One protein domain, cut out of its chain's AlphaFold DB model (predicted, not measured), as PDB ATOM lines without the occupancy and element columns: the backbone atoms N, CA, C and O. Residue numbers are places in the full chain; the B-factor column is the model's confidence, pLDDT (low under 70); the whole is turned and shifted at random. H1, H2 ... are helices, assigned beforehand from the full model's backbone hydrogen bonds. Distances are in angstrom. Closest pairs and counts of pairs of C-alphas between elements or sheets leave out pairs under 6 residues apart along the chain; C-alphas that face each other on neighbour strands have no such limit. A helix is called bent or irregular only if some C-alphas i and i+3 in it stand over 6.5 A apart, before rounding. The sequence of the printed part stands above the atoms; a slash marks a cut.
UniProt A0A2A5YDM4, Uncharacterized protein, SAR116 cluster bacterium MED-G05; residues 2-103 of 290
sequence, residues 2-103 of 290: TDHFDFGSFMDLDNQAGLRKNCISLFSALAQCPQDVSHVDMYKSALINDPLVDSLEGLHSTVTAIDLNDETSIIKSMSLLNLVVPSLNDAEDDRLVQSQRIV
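What this domain is: This is residues 2 to 103 of the 290 residues of an uncharacterized protein of SAR116 cluster bacterium MED-G05 (UniProt A0A2A5YDM4). Four helices, H2, H3, H4 and H5, stand round in a ring as a small bundle in which each runs opposite ways to the next; H4 is the short one, and H2 and H4 are opposite each other without meeting. H6 packs on H2 on its side away from H4, while the short H1 lies at one end of the body, its Phe 10 near Gln 16 of H2, and residues 2 to 6 before it run on away from H2. The printed part has 102 residues with six named helices, H1 to H6 in that order along the chain, and no named strand; its class is all helix. The whole is compact, with a radius of gyration of the C-alphas of 13.2 A, and spans 38 by 31 by 20 A.

How they stand to each other: H1, residues 7 to 10, is close to H2, residues 13 to 31, but not clearly touching it; their closest C-alphas, those of Phe 10 and Gln 16, are 6.6 A apart. H2 is the hub, touching three other helices. It forms a helical hairpin with H3, residues 37 to 48, at a shallow tilt of 24 degrees, with the C-alphas of Leu 26 and Tyr 43 closest at 5.2 A. H3, with residues 44 to 48 alone, touches H4, residues 57 to 64, in a second hairpin at a shallow tilt of 28 degrees; the closest C-alphas, those of Lys 44 and Val 63, are 6.2 A apart. H4 and H5, residues 71 to 87, form a third hairpin at a steep tilt of 44 degrees, in which H5 touches H4 with residues 76 to 80 alone; the C-alphas of Thr 62 and Ser 77 are closest at 6.3 A. H5 also touches H2, opposite ways at a shallow tilt of 30 degrees, with the C-alphas of Arg 20 and Val 85 closest at 5.6 A. H6, residues 95 to 103, touches H2 and runs the same way at a shallow tilt of 6 degrees; the closest C-alphas, those of Ser 28 and Ser 99, are 5.8 A apart. H2 and H4 are apart, as are H3 and H5, and H5 and H6. In H2, H3, H4 and H6 every O i to N i+4 pair is within hydrogen-bond range, in H5 11 of 13 are, and H1 is too short for such a pair.

Where its parts are: H1 begins at C-alpha 7, (-60.647, 17.802, -60.452). H2 measures 26.7 A from first to last C-alpha, beginning at (-50.332, 23.221, -60.234), H3 16.8 A and H5 25.2 A. H5 is irregular, but only just: C-alphas 83 and 86 are 6.51 A apart. H4 measures 10.3 A and H6 12.0 A, ending at C-alpha 103, (-33.967, 12.924, -42.853).

The domain as a whole: The two C-alphas farthest apart, those of Thr 2 and Arg 101, are 39.6 A from each other. The printed part has no cut and no long link. Mean pLDDT of the printed part is 85.4; residues 2 to 4 and 91 to 93 are under 70.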
ATOM      1  N   THR A   2     -69.732  17.240 -50.291       46.50
ATOM      2  CA  THR A   2     -69.945  16.984 -51.716       46.50
ATOM      3  C   THR A   2     -69.140  15.741 -52.067       46.50
ATOM      4  O   THR A   2     -67.919  15.790 -52.009       46.50
ATOM      5  N   ASP A   3     -69.817  14.642 -52.405       53.81
ATOM      6  CA  ASP A   3     -69.234  13.330 -52.762       53.81
ATOM      7  C   ASP A   3     -68.496  13.340 -54.122       53.81
ATOM      8  O   ASP A   3     -68.491  12.358 -54.870       53.81
ATOM      9  N   HIS A   4     -67.928  14.478 -54.517       68.88
ATOM     10  CA  HIS A   4     -67.330  14.682 -55.829       68.88
ATOM     11  C   HIS A   4     -65.921  15.235 -55.674       68.88
ATOM     12  O   HIS A   4     -65.732  16.318 -55.129       68.88
ATOM     13  N   PHE A   5     -64.952  14.471 -56.179       74.50
ATOM     14  CA  PHE A   5     -63.557  14.877 -56.295       74.50
ATOM     15  C   PHE A   5     -63.449  16.174 -57.107       74.50
ATOM     16  O   PHE A   5     -63.942  16.242 -58.240       74.50
ATOM     17  N   ASP A   6     -62.800  17.199 -56.551       77.81
ATOM     18  CA  ASP A   6     -62.598  18.478 -57.230       77.81
ATOM     19  C   ASP A   6     -61.401  18.404 -58.189       77.81
ATOM     20  O   ASP A   6     -60.280  18.821 -57.887       77.81
ATOM     21  N   PHE A   7     -61.651  17.869 -59.388       76.38
ATOM     22  CA  PHE A   7     -60.647  17.802 -60.452       76.38
ATOM     23  C   PHE A   7     -60.117  19.182 -60.857       76.38
ATOM     24  O   PHE A   7     -58.976  19.277 -61.297       76.38
ATOM     25  N   GLY A   8     -60.923  20.243 -60.738       76.31
ATOM     26  CA  GLY A   8     -60.524  21.592 -61.133       76.31
ATOM     27  C   GLY A   8     -59.439  22.137 -60.214       76.31
ATOM     28  O   GLY A   8     -58.375  22.525 -60.690       76.31
ATOM     29  N   SER A   9     -59.686  22.084 -58.904       75.38
ATOM     30  CA  SER A   9     -58.697  22.468 -57.896       75.38
ATOM     31  C   SER A   9     -57.486  21.541 -57.904       75.38
ATOM     32  O   SER A   9     -56.365  22.028 -57.790       75.38
ATOM     33  N   PHE A  10     -57.678  20.225 -58.081       80.25
ATOM     34  CA  PHE A  10     -56.560  19.280 -58.126       80.25
ATOM     35  C   PHE A  10     -55.647  19.509 -59.330       80.25
ATOM     36  O   PHE A  10     -54.441  19.400 -59.184       80.25
ATOM     37  N   MET A  11     -56.174  19.839 -60.512       80.69
ATOM     38  CA  MET A  11     -55.354  20.111 -61.703       80.69
ATOM     39  C   MET A  11     -54.601  21.451 -61.638       80.69
ATOM     40  O   MET A  11     -53.751  21.706 -62.492       80.69
ATOM     41  N   ASP A  12     -54.890  22.295 -60.646       85.62
ATOM     42  CA  ASP A  12     -54.142  23.520 -60.385       85.62
ATOM     43  C   ASP A  12     -52.760  23.186 -59.799       85.62
ATOM     44  O   ASP A  12     -52.618  22.646 -58.697       85.62
ATOM     45  N   LEU A  13     -51.721  23.517 -60.564       86.19
ATOM     46  CA  LEU A  13     -50.332  23.221 -60.234       86.19
ATOM     47  C   LEU A  13     -49.844  23.957 -58.979       86.19
ATOM     48  O   LEU A  13     -48.969  23.427 -58.287       86.19
ATOM     49  N   ASP A  14     -50.408  25.126 -58.665       86.12
ATOM     50  CA  ASP A  14     -50.058  25.891 -57.466       86.12
ATOM     51  C   ASP A  14     -50.648  25.228 -56.215       86.12
ATOM     52  O   ASP A  14     -49.968  25.105 -55.191       86.12
ATOM     53  N   ASN A  15     -51.878  24.709 -56.314       86.56
ATOM     54  CA  ASN A  15     -52.494  23.934 -55.237       86.56
ATOM     55  C   ASN A  15     -51.736  22.619 -55.000       86.56
ATOM     56  O   ASN A  15     -51.432  22.281 -53.855       86.56
ATOM     57  N   GLN A  16     -51.353  21.899 -56.064       87.88
ATOM     58  CA  GLN A  16     -50.534  20.686 -55.936       87.88
ATOM     59  C   GLN A  16     -49.166  20.973 -55.298       87.88
ATOM     60  O   GLN A  16     -48.709  20.196 -54.457       87.88
ATOM     61  N   ALA A  17     -48.522  22.086 -55.661       88.25
ATOM     62  CA  ALA A  17     -47.250  22.497 -55.070       88.25
ATOM     63  C   ALA A  17     -47.398  22.856 -53.578       88.25
ATOM     64  O   ALA A  17     -46.556  22.477 -52.757       88.25
ATOM     65  N   GLY A  18     -48.490  23.537 -53.209       88.75
ATOM     66  CA  GLY A  18     -48.849  23.829 -51.818       88.75
ATOM     67  C   GLY A  18     -49.029  22.560 -50.984       88.75
ATOM     68  O   GLY A  18     -48.366  22.399 -49.952       88.75
ATOM     69  N   LEU A  19     -49.828  21.617 -51.486       90.31
ATOM     70  CA  LEU A  19     -50.045  20.322 -50.849       90.31
ATOM     71  C   LEU A  19     -48.734  19.537 -50.706       90.31
ATOM     72  O   LEU A  19     -48.410  19.049 -49.620       90.31
ATOM     73  N   ARG A  20     -47.929  19.468 -51.776       91.25
ATOM     74  CA  ARG A  20     -46.627  18.779 -51.788       91.25
ATOM     75  C   ARG A  20     -45.707  19.317 -50.701       91.25
ATOM     76  O   ARG A  20     -45.109  18.540 -49.958       91.25
ATOM     77  N   LYS A  21     -45.627  20.641 -50.558       91.25
ATOM     78  CA  LYS A  21     -44.836  21.297 -49.510       91.25
ATOM     79  C   LYS A  21     -45.285  20.888 -48.106       91.25
ATOM     80  O   LYS A  21     -44.431  20.635 -47.249       91.25
ATOM     81  N   ASN A  22     -46.590  20.835 -47.857       91.94
ATOM     82  CA  ASN A  22     -47.117  20.454 -46.550       91.94
ATOM     83  C   ASN A  22     -46.831  18.970 -46.250       91.94
ATOM     84  O   ASN A  22     -46.358  18.655 -45.158       91.94
ATOM     85  N   CYS A  23     -46.987  18.084 -47.243       93.75
ATOM     86  CA  CYS A  23     -46.607  16.671 -47.151       93.75
ATOM     87  C   CYS A  23     -45.115  16.474 -46.830       93.75
ATOM     88  O   CYS A  23     -44.777  15.728 -45.912       93.75
ATOM     89  N   ILE A  24     -44.223  17.173 -47.543       93.94
ATOM     90  CA  ILE A  24     -42.768  17.123 -47.311       93.94
ATOM     91  C   ILE A  24     -42.423  17.561 -45.885       93.94
ATOM     92  O   ILE A  24     -41.614  16.927 -45.206       93.94
ATOM     93  N   SER A  25     -43.057  18.636 -45.420       93.19
ATOM     94  CA  SER A  25     -42.798  19.187 -44.089       93.19
ATOM     95  C   SER A  25     -43.264  18.236 -42.982       93.19
ATOM     96  O   SER A  25     -42.532  18.012 -42.017       93.19
ATOM     97  N   LEU A  26     -44.438  17.617 -43.152       94.88
ATOM     98  CA  LEU A  26     -44.933  16.599 -42.228       94.88
ATOM     99  C   LEU A  26     -44.004  15.377 -42.184       94.88
ATOM    100  O   LEU A  26     -43.672  14.918 -41.093       94.88
ATOM    101  N   PHE A  27     -43.541  14.883 -43.338       95.19
ATOM    102  CA  PHE A  27     -42.617  13.745 -43.383       95.19
ATOM    103  C   PHE A  27     -41.329  14.035 -42.599       95.19
ATOM    104  O   PHE A  27     -40.905  13.228 -41.773       95.19
ATOM    105  N   SER A  28     -40.732  15.215 -42.802       93.31
ATOM    106  CA  SER A  28     -39.530  15.636 -42.072       93.31
ATOM    107  C   SER A  28     -39.729  15.705 -40.558       93.31
ATOM    108  O   SER A  28     -38.812  15.352 -39.816       93.31
ATOM    109  N   ALA A  29     -40.897  16.146 -40.089       93.62
ATOM    110  CA  ALA A  29     -41.202  16.191 -38.660       93.62
ATOM    111  C   ALA A  29     -41.413  14.777 -38.081       93.62
ATOM    112  O   ALA A  29     -40.888  14.450 -37.015       93.62
ATOM    113  N   LEU A  30     -42.106  13.896 -38.815       93.75
ATOM    114  CA  LEU A  30     -42.289  12.491 -38.425       93.75
ATOM    115  C   LEU A  30     -40.953  11.741 -38.337       93.75
ATOM    116  O   LEU A  30     -40.717  11.022 -37.368       93.75
ATOM    117  N   ALA A  31     -40.041  11.967 -39.288       92.06
ATOM    118  CA  ALA A  31     -38.705  11.366 -39.286       92.06
ATOM    119  C   ALA A  31     -37.884  11.708 -38.027       92.06
ATOM    120  O   ALA A  31     -37.046  10.916 -37.597       92.06
ATOM    121  N   GLN A  32     -38.142  12.869 -37.422       88.62
ATOM    122  CA  GLN A  32     -37.452  13.360 -36.228       88.62
ATOM    123  C   GLN A  32     -38.178  13.021 -34.916       88.62
ATOM    124  O   GLN A  32     -37.691  13.360 -33.834       88.62
ATOM    125  N   CYS A  33     -39.331  12.347 -34.957       82.69
ATOM    126  CA  CYS A  33     -40.011  11.920 -33.737       82.69
ATOM    127  C   CYS A  33     -39.116  10.984 -32.898       82.69
ATOM    128  O   CYS A  33     -38.397  10.159 -33.468       82.69
ATOM    129  N   PRO A  34     -39.148  11.084 -31.552       75.19
ATOM    130  CA  PRO A  34     -40.039  11.922 -30.739       75.19
ATOM    131  C   PRO A  34     -39.520  13.348 -30.461       75.19
ATOM    132  O   PRO A  34     -40.101  14.054 -29.643       75.19
ATOM    133  N   GLN A  35     -38.423  13.795 -31.081       74.88
ATOM    134  CA  GLN A  35     -37.814  15.094 -30.755       74.88
ATOM    135  C   GLN A  35     -38.614  16.293 -31.283       74.88
ATOM    136  O   GLN A  35     -38.474  17.386 -30.738       74.88
ATOM    137  N   ASP A  36     -39.466  16.088 -32.295       77.38
ATOM    138  CA  ASP A  36     -40.089  17.174 -33.062       77.38
ATOM    139  C   ASP A  36     -41.634  17.186 -33.068       77.38
ATOM    140  O   ASP A  36     -42.288  17.580 -34.036       77.38
ATOM    141  N   VAL A  37     -42.249  16.748 -31.966       79.75
ATOM    142  CA  VAL A  37     -43.712  16.578 -31.839       79.75
ATOM    143  C   VAL A  37     -44.501  17.861 -32.148       79.75
ATOM    144  O   VAL A  37     -45.528  17.804 -32.822       79.75
ATOM    145  N   SER A  38     -44.020  19.034 -31.720       77.31
ATOM    146  CA  SER A  38     -44.736  20.304 -31.930       77.31
ATOM    147  C   SER A  38     -44.855  20.701 -33.401       77.31
ATOM    148  O   SER A  38     -45.845  21.320 -33.794       77.31
ATOM    149  N   HIS A  39     -43.861  20.360 -34.226       86.75
ATOM    150  CA  HIS A  39     -43.930  20.637 -35.658       86.75
ATOM    151  C   HIS A  39     -44.831  19.627 -36.378       86.75
ATOM    152  O   HIS A  39     -45.479  20.001 -37.355       86.75
ATOM    153  N   VAL A  40     -44.971  18.396 -35.866       88.81
ATOM    154  CA  VAL A  40     -45.922  17.418 -36.415       88.81
ATOM    155  C   VAL A  40     -47.361  17.924 -36.323       88.81
ATOM    156  O   VAL A  40     -48.051  17.941 -37.340       88.81
ATOM    157  N   ASP A  41     -47.806  18.405 -35.159       88.25
ATOM    158  CA  ASP A  41     -49.175  18.926 -34.993       88.25
ATOM    159  C   ASP A  41     -49.449  20.151 -35.878       88.25
ATOM    160  O   ASP A  41     -50.536  20.299 -36.453       88.25
ATOM    161  N   MET A  42     -48.444  21.017 -36.030       91.81
ATOM    162  CA  MET A  42     -48.516  22.181 -36.911       91.81
ATOM    163  C   MET A  42     -48.692  21.762 -38.376       91.81
ATOM    164  O   MET A  42     -49.596  22.262 -39.048       91.81
ATOM    165  N   TYR A  43     -47.870  20.835 -38.879       92.12
ATOM    166  CA  TYR A  43     -47.952  20.386 -40.273       92.12
ATOM    167  C   TYR A  43     -49.170  19.502 -40.543       92.12
ATOM    168  O   TYR A  43     -49.766  19.612 -41.612       92.12
ATOM    169  N   LYS A  44     -49.604  18.703 -39.562       92.88
ATOM    170  CA  LYS A  44     -50.883  17.983 -39.589       92.88
ATOM    171  C   LYS A  44     -52.047  18.957 -39.766       92.88
ATOM    172  O   LYS A  44     -52.868  18.775 -40.659       92.88
ATOM    173  N   SER A  45     -52.079  20.032 -38.977       90.50
ATOM    174  CA  SER A  45     -53.110  21.071 -39.092       90.50
ATOM    175  C   SER A  45     -53.044  21.806 -40.434       90.50
ATOM    176  O   SER A  45     -54.082  22.098 -41.018       90.50
ATOM    177  N   ALA A  46     -51.844  22.095 -40.946       90.62
ATOM    178  CA  ALA A  46     -51.677  22.723 -42.257       90.62
ATOM    179  C   ALA A  46     -52.208  21.838 -43.398       90.62
ATOM    180  O   ALA A  46     -52.878  22.351 -44.286       90.62
ATOM    181  N   LEU A  47     -51.965  20.524 -43.337       91.31
ATOM    182  CA  LEU A  47     -52.492  19.544 -44.292       91.31
ATOM    183  C   LEU A  47     -54.012  19.417 -44.225       91.31
ATOM    184  O   LEU A  47     -54.664  19.455 -45.254       91.31
ATOM    185  N   ILE A  48     -54.595  19.292 -43.031       89.81
ATOM    186  CA  ILE A  48     -56.052  19.130 -42.883       89.81
ATOM    187  C   ILE A  48     -56.815  20.344 -43.435       89.81
ATOM    188  O   ILE A  48     -57.922  20.195 -43.932       89.81
ATOM    189  N   ASN A  49     -56.223  21.539 -43.368       88.69
ATOM    190  CA  ASN A  49     -56.826  22.762 -43.900       88.69
ATOM    191  C   ASN A  49     -56.452  23.042 -45.369       88.69
ATOM    192  O   ASN A  49     -56.775  24.117 -45.880       88.69
ATOM    193  N   ASP A  50     -55.736  22.133 -46.033       88.38
ATOM    194  CA  ASP A  50     -55.362  22.286 -47.435       88.38
ATOM    195  C   ASP A  50     -56.581  22.032 -48.347       88.38
ATOM    196  O   ASP A  50     -57.259  21.014 -48.180       88.38
ATOM    197  N   PRO A  51     -56.865  22.907 -49.331       82.00
ATOM    198  CA  PRO A  51     -58.048  22.792 -50.189       82.00
ATOM    199  C   PRO A  51     -58.159  21.468 -50.955       82.00
ATOM    200  O   PRO A  51     -59.260  21.067 -51.330       82.00
ATOM    201  N   LEU A  52     -57.036  20.793 -51.222       84.06
ATOM    202  CA  LEU A  52     -57.022  19.534 -51.972       84.06
ATOM    203  C   LEU A  52     -57.228  18.303 -51.094       84.06
ATOM    204  O   LEU A  52     -57.600  17.245 -51.604       84.06
ATOM    205  N   VAL A  53     -56.990  18.416 -49.787       83.06
ATOM    206  CA  VAL A  53     -57.025  17.267 -48.876       83.06
ATOM    207  C   VAL A  53     -58.442  16.728 -48.699       83.06
ATOM    208  O   VAL A  53     -58.607  15.513 -48.629       83.06
ATOM    209  N   ASP A  54     -59.463  17.584 -48.774       77.31
ATOM    210  CA  ASP A  54     -60.872  17.164 -48.777       77.31
ATOM    211  C   ASP A  54     -61.225  16.263 -49.974       77.31
ATOM    212  O   ASP A  54     -62.084  15.391 -49.867       77.31
ATOM    213  N   SER A  55     -60.538  16.431 -51.112       78.50
ATOM    214  CA  SER A  55     -60.688  15.554 -52.285       78.50
ATOM    215  C   SER A  55     -59.838  14.278 -52.187       78.50
ATOM    216  O   SER A  55     -60.020  13.350 -52.971       78.50
ATOM    217  N   LEU A  56     -58.923  14.194 -51.220       82.69
ATOM    218  CA  LEU A  56     -58.024  13.064 -50.992       82.69
ATOM    219  C   LEU A  56     -58.367  12.382 -49.662       82.69
ATOM    220  O   LEU A  56     -57.570  12.384 -48.726       82.69
ATOM    221  N   GLU A  57     -59.544  11.756 -49.585       79.81
ATOM    222  CA  GLU A  57     -60.084  11.171 -48.344       79.81
ATOM    223  C   GLU A  57     -59.096  10.224 -47.628       79.81
ATOM    224  O   GLU A  57     -58.977  10.254 -46.401       79.81
ATOM    225  N   GLY A  58     -58.320   9.432 -48.378       80.06
ATOM    226  CA  GLY A  58     -57.271   8.568 -47.819       80.06
ATOM    227  C   GLY A  58     -56.134   9.339 -47.130       80.06
ATOM    228  O   GLY A  58     -55.652   8.918 -46.077       80.06
ATOM    229  N   LEU A  59     -55.742  10.495 -47.676       85.38
ATOM    230  CA  LEU A  59     -54.760  11.401 -47.073       85.38
ATOM    231  C   LEU A  59     -55.349  12.129 -45.867       85.38
ATOM    232  O   LEU A  59     -54.735  12.124 -44.802       85.38
ATOM    233  N   HIS A  60     -56.556  12.681 -46.004       88.06
ATOM    234  CA  HIS A  60     -57.246  13.375 -44.919       88.06
ATOM    235  C   HIS A  60     -57.445  12.471 -43.693       88.06
ATOM    236  O   HIS A  60     -57.080  12.841 -42.572       88.06
ATOM    237  N   SER A  61     -57.983  11.266 -43.898       85.12
ATOM    238  CA  SER A  61     -58.243  10.299 -42.826       85.12
ATOM    239  C   SER A  61     -56.957   9.867 -42.121       85.12
ATOM    240  O   SER A  61     -56.892   9.916 -40.893       85.12
ATOM    241  N   THR A  62     -55.914   9.525 -42.882       86.56
ATOM    242  CA  THR A  62     -54.623   9.099 -42.324       86.56
ATOM    243  C   THR A  62     -53.958  10.222 -41.532       86.56
ATOM    244  O   THR A  62     -53.577  10.005 -40.386       86.56
ATOM    245  N   VAL A  63     -53.878  11.438 -42.088       89.81
ATOM    246  CA  VAL A  63     -53.265  12.595 -41.410       89.81
ATOM    247  C   VAL A  63     -54.030  12.958 -40.136       89.81
ATOM    248  O   VAL A  63     -53.422  13.206 -39.094       89.81
ATOM    249  N   THR A  64     -55.363  12.928 -40.174       88.50
ATOM    250  CA  THR A  64     -56.208  13.189 -38.998       88.50
ATOM    251  C   THR A  64     -55.991  12.148 -37.898       88.50
ATOM    252  O   THR A  64     -55.934  12.504 -36.718       88.50
ATOM    253  N   ALA A  65     -55.801  10.883 -38.276       89.44
ATOM    254  CA  ALA A  65     -55.644   9.754 -37.364       89.44
ATOM    255  C   ALA A  65     -54.204   9.511 -36.867       89.44
ATOM    256  O   ALA A  65     -53.986   8.545 -36.137       89.44
ATOM    257  N   ILE A  66     -53.230  10.365 -37.223       91.44
ATOM    258  CA  ILE A  66     -51.853  10.246 -36.711       91.44
ATOM    259  C   ILE A  66     -51.866  10.259 -35.180       91.44
ATOM    260  O   ILE A  66     -52.270  11.264 -34.582       91.44
ATOM    261  N   ASP A  67     -51.372   9.173 -34.586       90.62
ATOM    262  CA  ASP A  67     -51.093   9.019 -33.159       90.62
ATOM    263  C   ASP A  67     -49.587   8.819 -32.984       90.62
ATOM    264  O   ASP A  67     -49.018   7.824 -33.426       90.62
ATOM    265  N   LEU A  68     -48.930   9.780 -32.339       90.19
ATOM    266  CA  LEU A  68     -47.478   9.769 -32.151       90.19
ATOM    267  C   LEU A  68     -47.014   8.777 -31.080       90.19
ATOM    268  O   LEU A  68     -45.814   8.550 -30.949       90.19
ATOM    269  N   ASN A  69     -47.947   8.186 -30.330       88.12
ATOM    270  CA  ASN A  69     -47.657   7.107 -29.389       88.12
ATOM    271  C   ASN A  69     -47.776   5.717 -30.034       88.12
ATOM    272  O   ASN A  69     -47.387   4.734 -29.407       88.12
ATOM    273  N   ASP A  70     -48.297   5.627 -31.264       88.94
ATOM    274  CA  ASP A  70     -48.403   4.388 -32.032       88.94
ATOM    275  C   ASP A  70     -47.435   4.411 -33.223       88.94
ATOM    276  O   ASP A  70     -47.663   5.070 -34.242       88.94
ATOM    277  N   GLU A  71     -46.355   3.635 -33.129       86.25
ATOM    278  CA  GLU A  71     -45.375   3.474 -34.210       86.25
ATOM    279  C   GLU A  71     -46.018   3.019 -35.524       86.25
ATOM    280  O   GLU A  71     -45.608   3.455 -36.599       86.25
ATOM    281  N   THR A  72     -47.066   2.194 -35.457       89.44
ATOM    282  CA  THR A  72     -47.780   1.723 -36.649       89.44
ATOM    283  C   THR A  72     -48.488   2.879 -37.351       89.44
ATOM    284  O   THR A  72     -48.500   2.945 -38.582       89.44
ATOM    285  N   SER A  73     -49.060   3.805 -36.578       90.12
ATOM    286  CA  SER A  73     -49.684   5.028 -37.086       90.12
ATOM    287  C   SER A  73     -48.657   5.921 -37.791       90.12
ATOM    288  O   SER A  73     -48.895   6.380 -38.914       90.12
ATOM    289  N   ILE A  74     -47.467   6.081 -37.203       90.25
ATOM    290  CA  ILE A  74     -46.358   6.841 -37.802       90.25
ATOM    291  C   ILE A  74     -45.896   6.201 -39.120       90.25
ATOM    292  O   ILE A  74     -45.835   6.888 -40.142       90.25
ATOM    293  N   ILE A  75     -45.634   4.888 -39.131       90.06
ATOM    294  CA  ILE A  75     -45.172   4.150 -40.320       90.06
ATOM    295  C   ILE A  75     -46.181   4.273 -41.467       90.06
ATOM    296  O   ILE A  75     -45.798   4.595 -42.594       90.06
ATOM    297  N   LYS A  76     -47.475   4.062 -41.189       90.12
ATOM    298  CA  LYS A  76     -48.550   4.195 -42.190       90.12
ATOM    299  C   LYS A  76     -48.599   5.595 -42.790       90.12
ATOM    300  O   LYS A  76     -48.744   5.747 -44.000       90.12
ATOM    301  N   SER A  77     -48.434   6.609 -41.949       91.56
ATOM    302  CA  SER A  77     -48.454   8.007 -42.373       91.56
ATOM    303  C   SER A  77     -47.263   8.339 -43.264       91.56
ATOM    304  O   SER A  77     -47.436   8.926 -44.328       91.56
ATOM    305  N   MET A  78     -46.061   7.898 -42.888       92.94
ATOM    306  CA  MET A  78     -44.863   8.056 -43.716       92.94
ATOM    307  C   MET A  78     -44.987   7.323 -45.057       92.94
ATOM    308  O   MET A  78     -44.634   7.887 -46.089       92.94
ATOM    309  N   SER A  79     -45.544   6.109 -45.060       89.81
ATOM    310  CA  SER A  79     -45.791   5.335 -46.283       89.81
ATOM    311  C   SER A  79     -46.753   6.040 -47.239       89.81
ATOM    312  O   SER A  79     -46.481   6.137 -48.436       89.81
ATOM    313  N   LEU A  80     -47.835   6.619 -46.715       88.75
ATOM    314  CA  LEU A  80     -48.763   7.390 -47.533       88.75
ATOM    315  C   LEU A  80     -48.112   8.654 -48.110       88.75
ATOM    316  O   LEU A  80     -48.318   8.979 -49.277       88.75
ATOM    317  N   LEU A  81     -47.296   9.356 -47.323       91.44
ATOM    318  CA  LEU A  81     -46.565  10.536 -47.792       91.44
ATOM    319  C   LEU A  81     -45.543  10.178 -48.884       91.44
ATOM    320  O   LEU A  81     -45.467  10.887 -49.888       91.44
ATOM    321  N   ASN A  82     -44.828   9.056 -48.733       88.38
ATOM    322  CA  ASN A  82     -43.943   8.479 -49.754       88.38
ATOM    323  C   ASN A  82     -44.678   8.182 -51.076       88.38
ATOM    324  O   ASN A  82     -44.081   8.280 -52.146       88.38
ATOM    325  N   LEU A  83     -45.967   7.832 -51.018       88.56
ATOM    326  CA  LEU A  83     -46.799   7.569 -52.195       88.56
ATOM    327  C   LEU A  83     -47.320   8.858 -52.853       88.56
ATOM    328  O   LEU A  83     -47.329   8.985 -54.079       88.56
ATOM    329  N   VAL A  84     -47.781   9.812 -52.041       86.94
ATOM    330  CA  VAL A  84     -48.461  11.024 -52.520       86.94
ATOM    331  C   VAL A  84     -47.475  12.034 -53.105       86.94
ATOM    332  O   VAL A  84     -47.728  12.585 -54.172       86.94
ATOM    333  N   VAL A  85     -46.348  12.280 -52.434       89.31
ATOM    334  CA  VAL A  85     -45.414  13.367 -52.783       89.31
ATOM    335  C   VAL A  85     -44.858  13.268 -54.210       89.31
ATOM    336  O   VAL A  85     -44.876  14.292 -54.896       89.31
ATOM    337  N   PRO A  86     -44.443  12.087 -54.714       84.56
ATOM    338  CA  PRO A  86     -43.979  11.947 -56.097       84.56
ATOM    339  C   PRO A  86     -45.061  12.206 -57.154       84.56
ATOM    340  O   PRO A  86     -44.735  12.486 -58.303       84.56
ATOM    341  N   SER A  87     -46.340  12.100 -56.780       84.19
ATOM    342  CA  SER A  87     -47.482  12.251 -57.693       84.19
ATOM    343  C   SER A  87     -47.962  13.701 -57.829       84.19
ATOM    344  O   SER A  87     -48.832  13.981 -58.651       84.19
ATOM    345  N   LEU A  88     -47.428  14.616 -57.016       85.69
ATOM    346  CA  LEU A  88     -47.793  16.032 -57.010       85.69
ATOM    347  C   LEU A  88     -46.791  16.860 -57.813       85.69
ATOM    348  O   LEU A  88     -45.592  16.567 -57.807       85.69
ATOM    349  N   ASN A  89     -47.283  17.931 -58.439       83.50
ATOM    350  CA  ASN A  89     -46.480  18.842 -59.245       83.50
ATOM    351  C   ASN A  89     -45.156  19.237 -58.569       83.50
ATOM    352  O   ASN A  89     -45.132  19.740 -57.443       83.50
ATOM    353  N   ASP A  90     -44.061  19.029 -59.297       74.06
ATOM    354  CA  ASP A  90     -42.727  19.477 -58.919       74.06
ATOM    355  C   ASP A  90     -42.523  20.897 -59.441       74.06
ATOM    356  O   ASP A  90     -41.890  21.125 -60.471       74.06
ATOM    357  N   ALA A  91     -43.137  21.877 -58.777       64.62
ATOM    358  CA  ALA A  91     -42.686  23.250 -58.954       64.62
ATOM    359  C   ALA A  91     -41.230  23.283 -58.476       64.62
ATOM    360  O   ALA A  91     -41.008  22.859 -57.351       64.62
ATOM    361  N   GLU A  92     -40.280  23.717 -59.317       62.09
ATOM    362  CA  GLU A  92     -38.823  23.754 -59.070       62.09
ATOM    363  C   GLU A  92     -38.458  24.257 -57.649       62.09
ATOM    364  O   GLU A  92     -38.134  25.428 -57.446       62.09
ATOM    365  N   ASP A  93     -38.539  23.385 -56.641       67.00
ATOM    366  CA  ASP A  93     -38.397  23.723 -55.226       67.00
ATOM    367  C   ASP A  93     -37.470  22.706 -54.555       67.00
ATOM    368  O   ASP A  93     -37.789  21.527 -54.376       67.00
ATOM    369  N   ASP A  94     -36.314  23.203 -54.110       82.94
ATOM    370  CA  ASP A  94     -35.283  22.450 -53.393       82.94
ATOM    371  C   ASP A  94     -35.761  21.888 -52.039       82.94
ATOM    372  O   ASP A  94     -34.992  21.233 -51.331       82.94
ATOM    373  N   ARG A  95     -37.010  22.125 -51.621       84.38
ATOM    374  CA  ARG A  95     -37.584  21.601 -50.372       84.38
ATOM    375  C   ARG A  95     -37.450  20.099 -50.202       84.38
ATOM    376  O   ARG A  95     -37.166  19.668 -49.085       84.38
ATOM    377  N   LEU A  96     -37.647  19.305 -51.255       87.88
ATOM    378  CA  LEU A  96     -37.470  17.854 -51.146       87.88
ATOM    379  C   LEU A  96     -36.008  17.521 -50.823       87.88
ATOM    380  O   LEU A  96     -35.736  16.763 -49.896       87.88
ATOM    381  N   VAL A  97     -35.063  18.185 -51.492       89.38
ATOM    382  CA  VAL A  97     -33.623  18.044 -51.229       89.38
ATOM    383  C   VAL A  97     -33.269  18.493 -49.806       89.38
ATOM    384  O   VAL A  97     -32.489  17.838 -49.114       89.38
ATOM    385  N   GLN A  98     -33.846  19.597 -49.324       89.19
ATOM    386  CA  GLN A  98     -33.655  20.066 -47.946       89.19
ATOM    387  C   GLN A  98     -34.217  19.069 -46.928       89.19
ATOM    388  O   GLN A  98     -33.548  18.750 -45.947       89.19
ATOM    389  N   SER A  99     -35.410  18.537 -47.188       91.56
ATOM    390  CA  SER A  99     -36.045  17.501 -46.377       91.56
ATOM    391  C   SER A  99     -35.179  16.245 -46.302       91.56
ATOM    392  O   SER A  99     -34.903  15.760 -45.208       91.56
ATOM    393  N   GLN A 100     -34.644  15.770 -47.429       92.44
ATOM    394  CA  GLN A 100     -33.733  14.624 -47.473       92.44
ATOM    395  C   GLN A 100     -32.461  14.848 -46.639       92.44
ATOM    396  O   GLN A 100     -32.012  13.936 -45.945       92.44
ATOM    397  N   ARG A 101     -31.907  16.070 -46.629       91.06
ATOM    398  CA  ARG A 101     -30.757  16.427 -45.773       91.06
ATOM    399  C   ARG A 101     -31.084  16.401 -44.279       91.06
ATOM    400  O   ARG A 101     -30.189  16.129 -43.486       91.06
ATOM    401  N   ILE A 102     -32.331  16.683 -43.900       89.56
ATOM    402  CA  ILE A 102     -32.815  16.586 -42.512       89.56
ATOM    403  C   ILE A 102     -33.072  15.122 -42.128       89.56
ATOM    404  O   ILE A 102     -32.767  14.705 -41.014       89.56
ATOM    405  N   VAL A 103     -33.606  14.332 -43.060       92.25
ATOM    406  CA  VAL A 103     -33.967  12.924 -42.853       92.25
ATOM    407  C   VAL A 103     -32.735  12.016 -42.765       92.25
ATOM    408  O   VAL A 103     -32.737  11.072 -41.979       92.25
TER     409      VAL A 103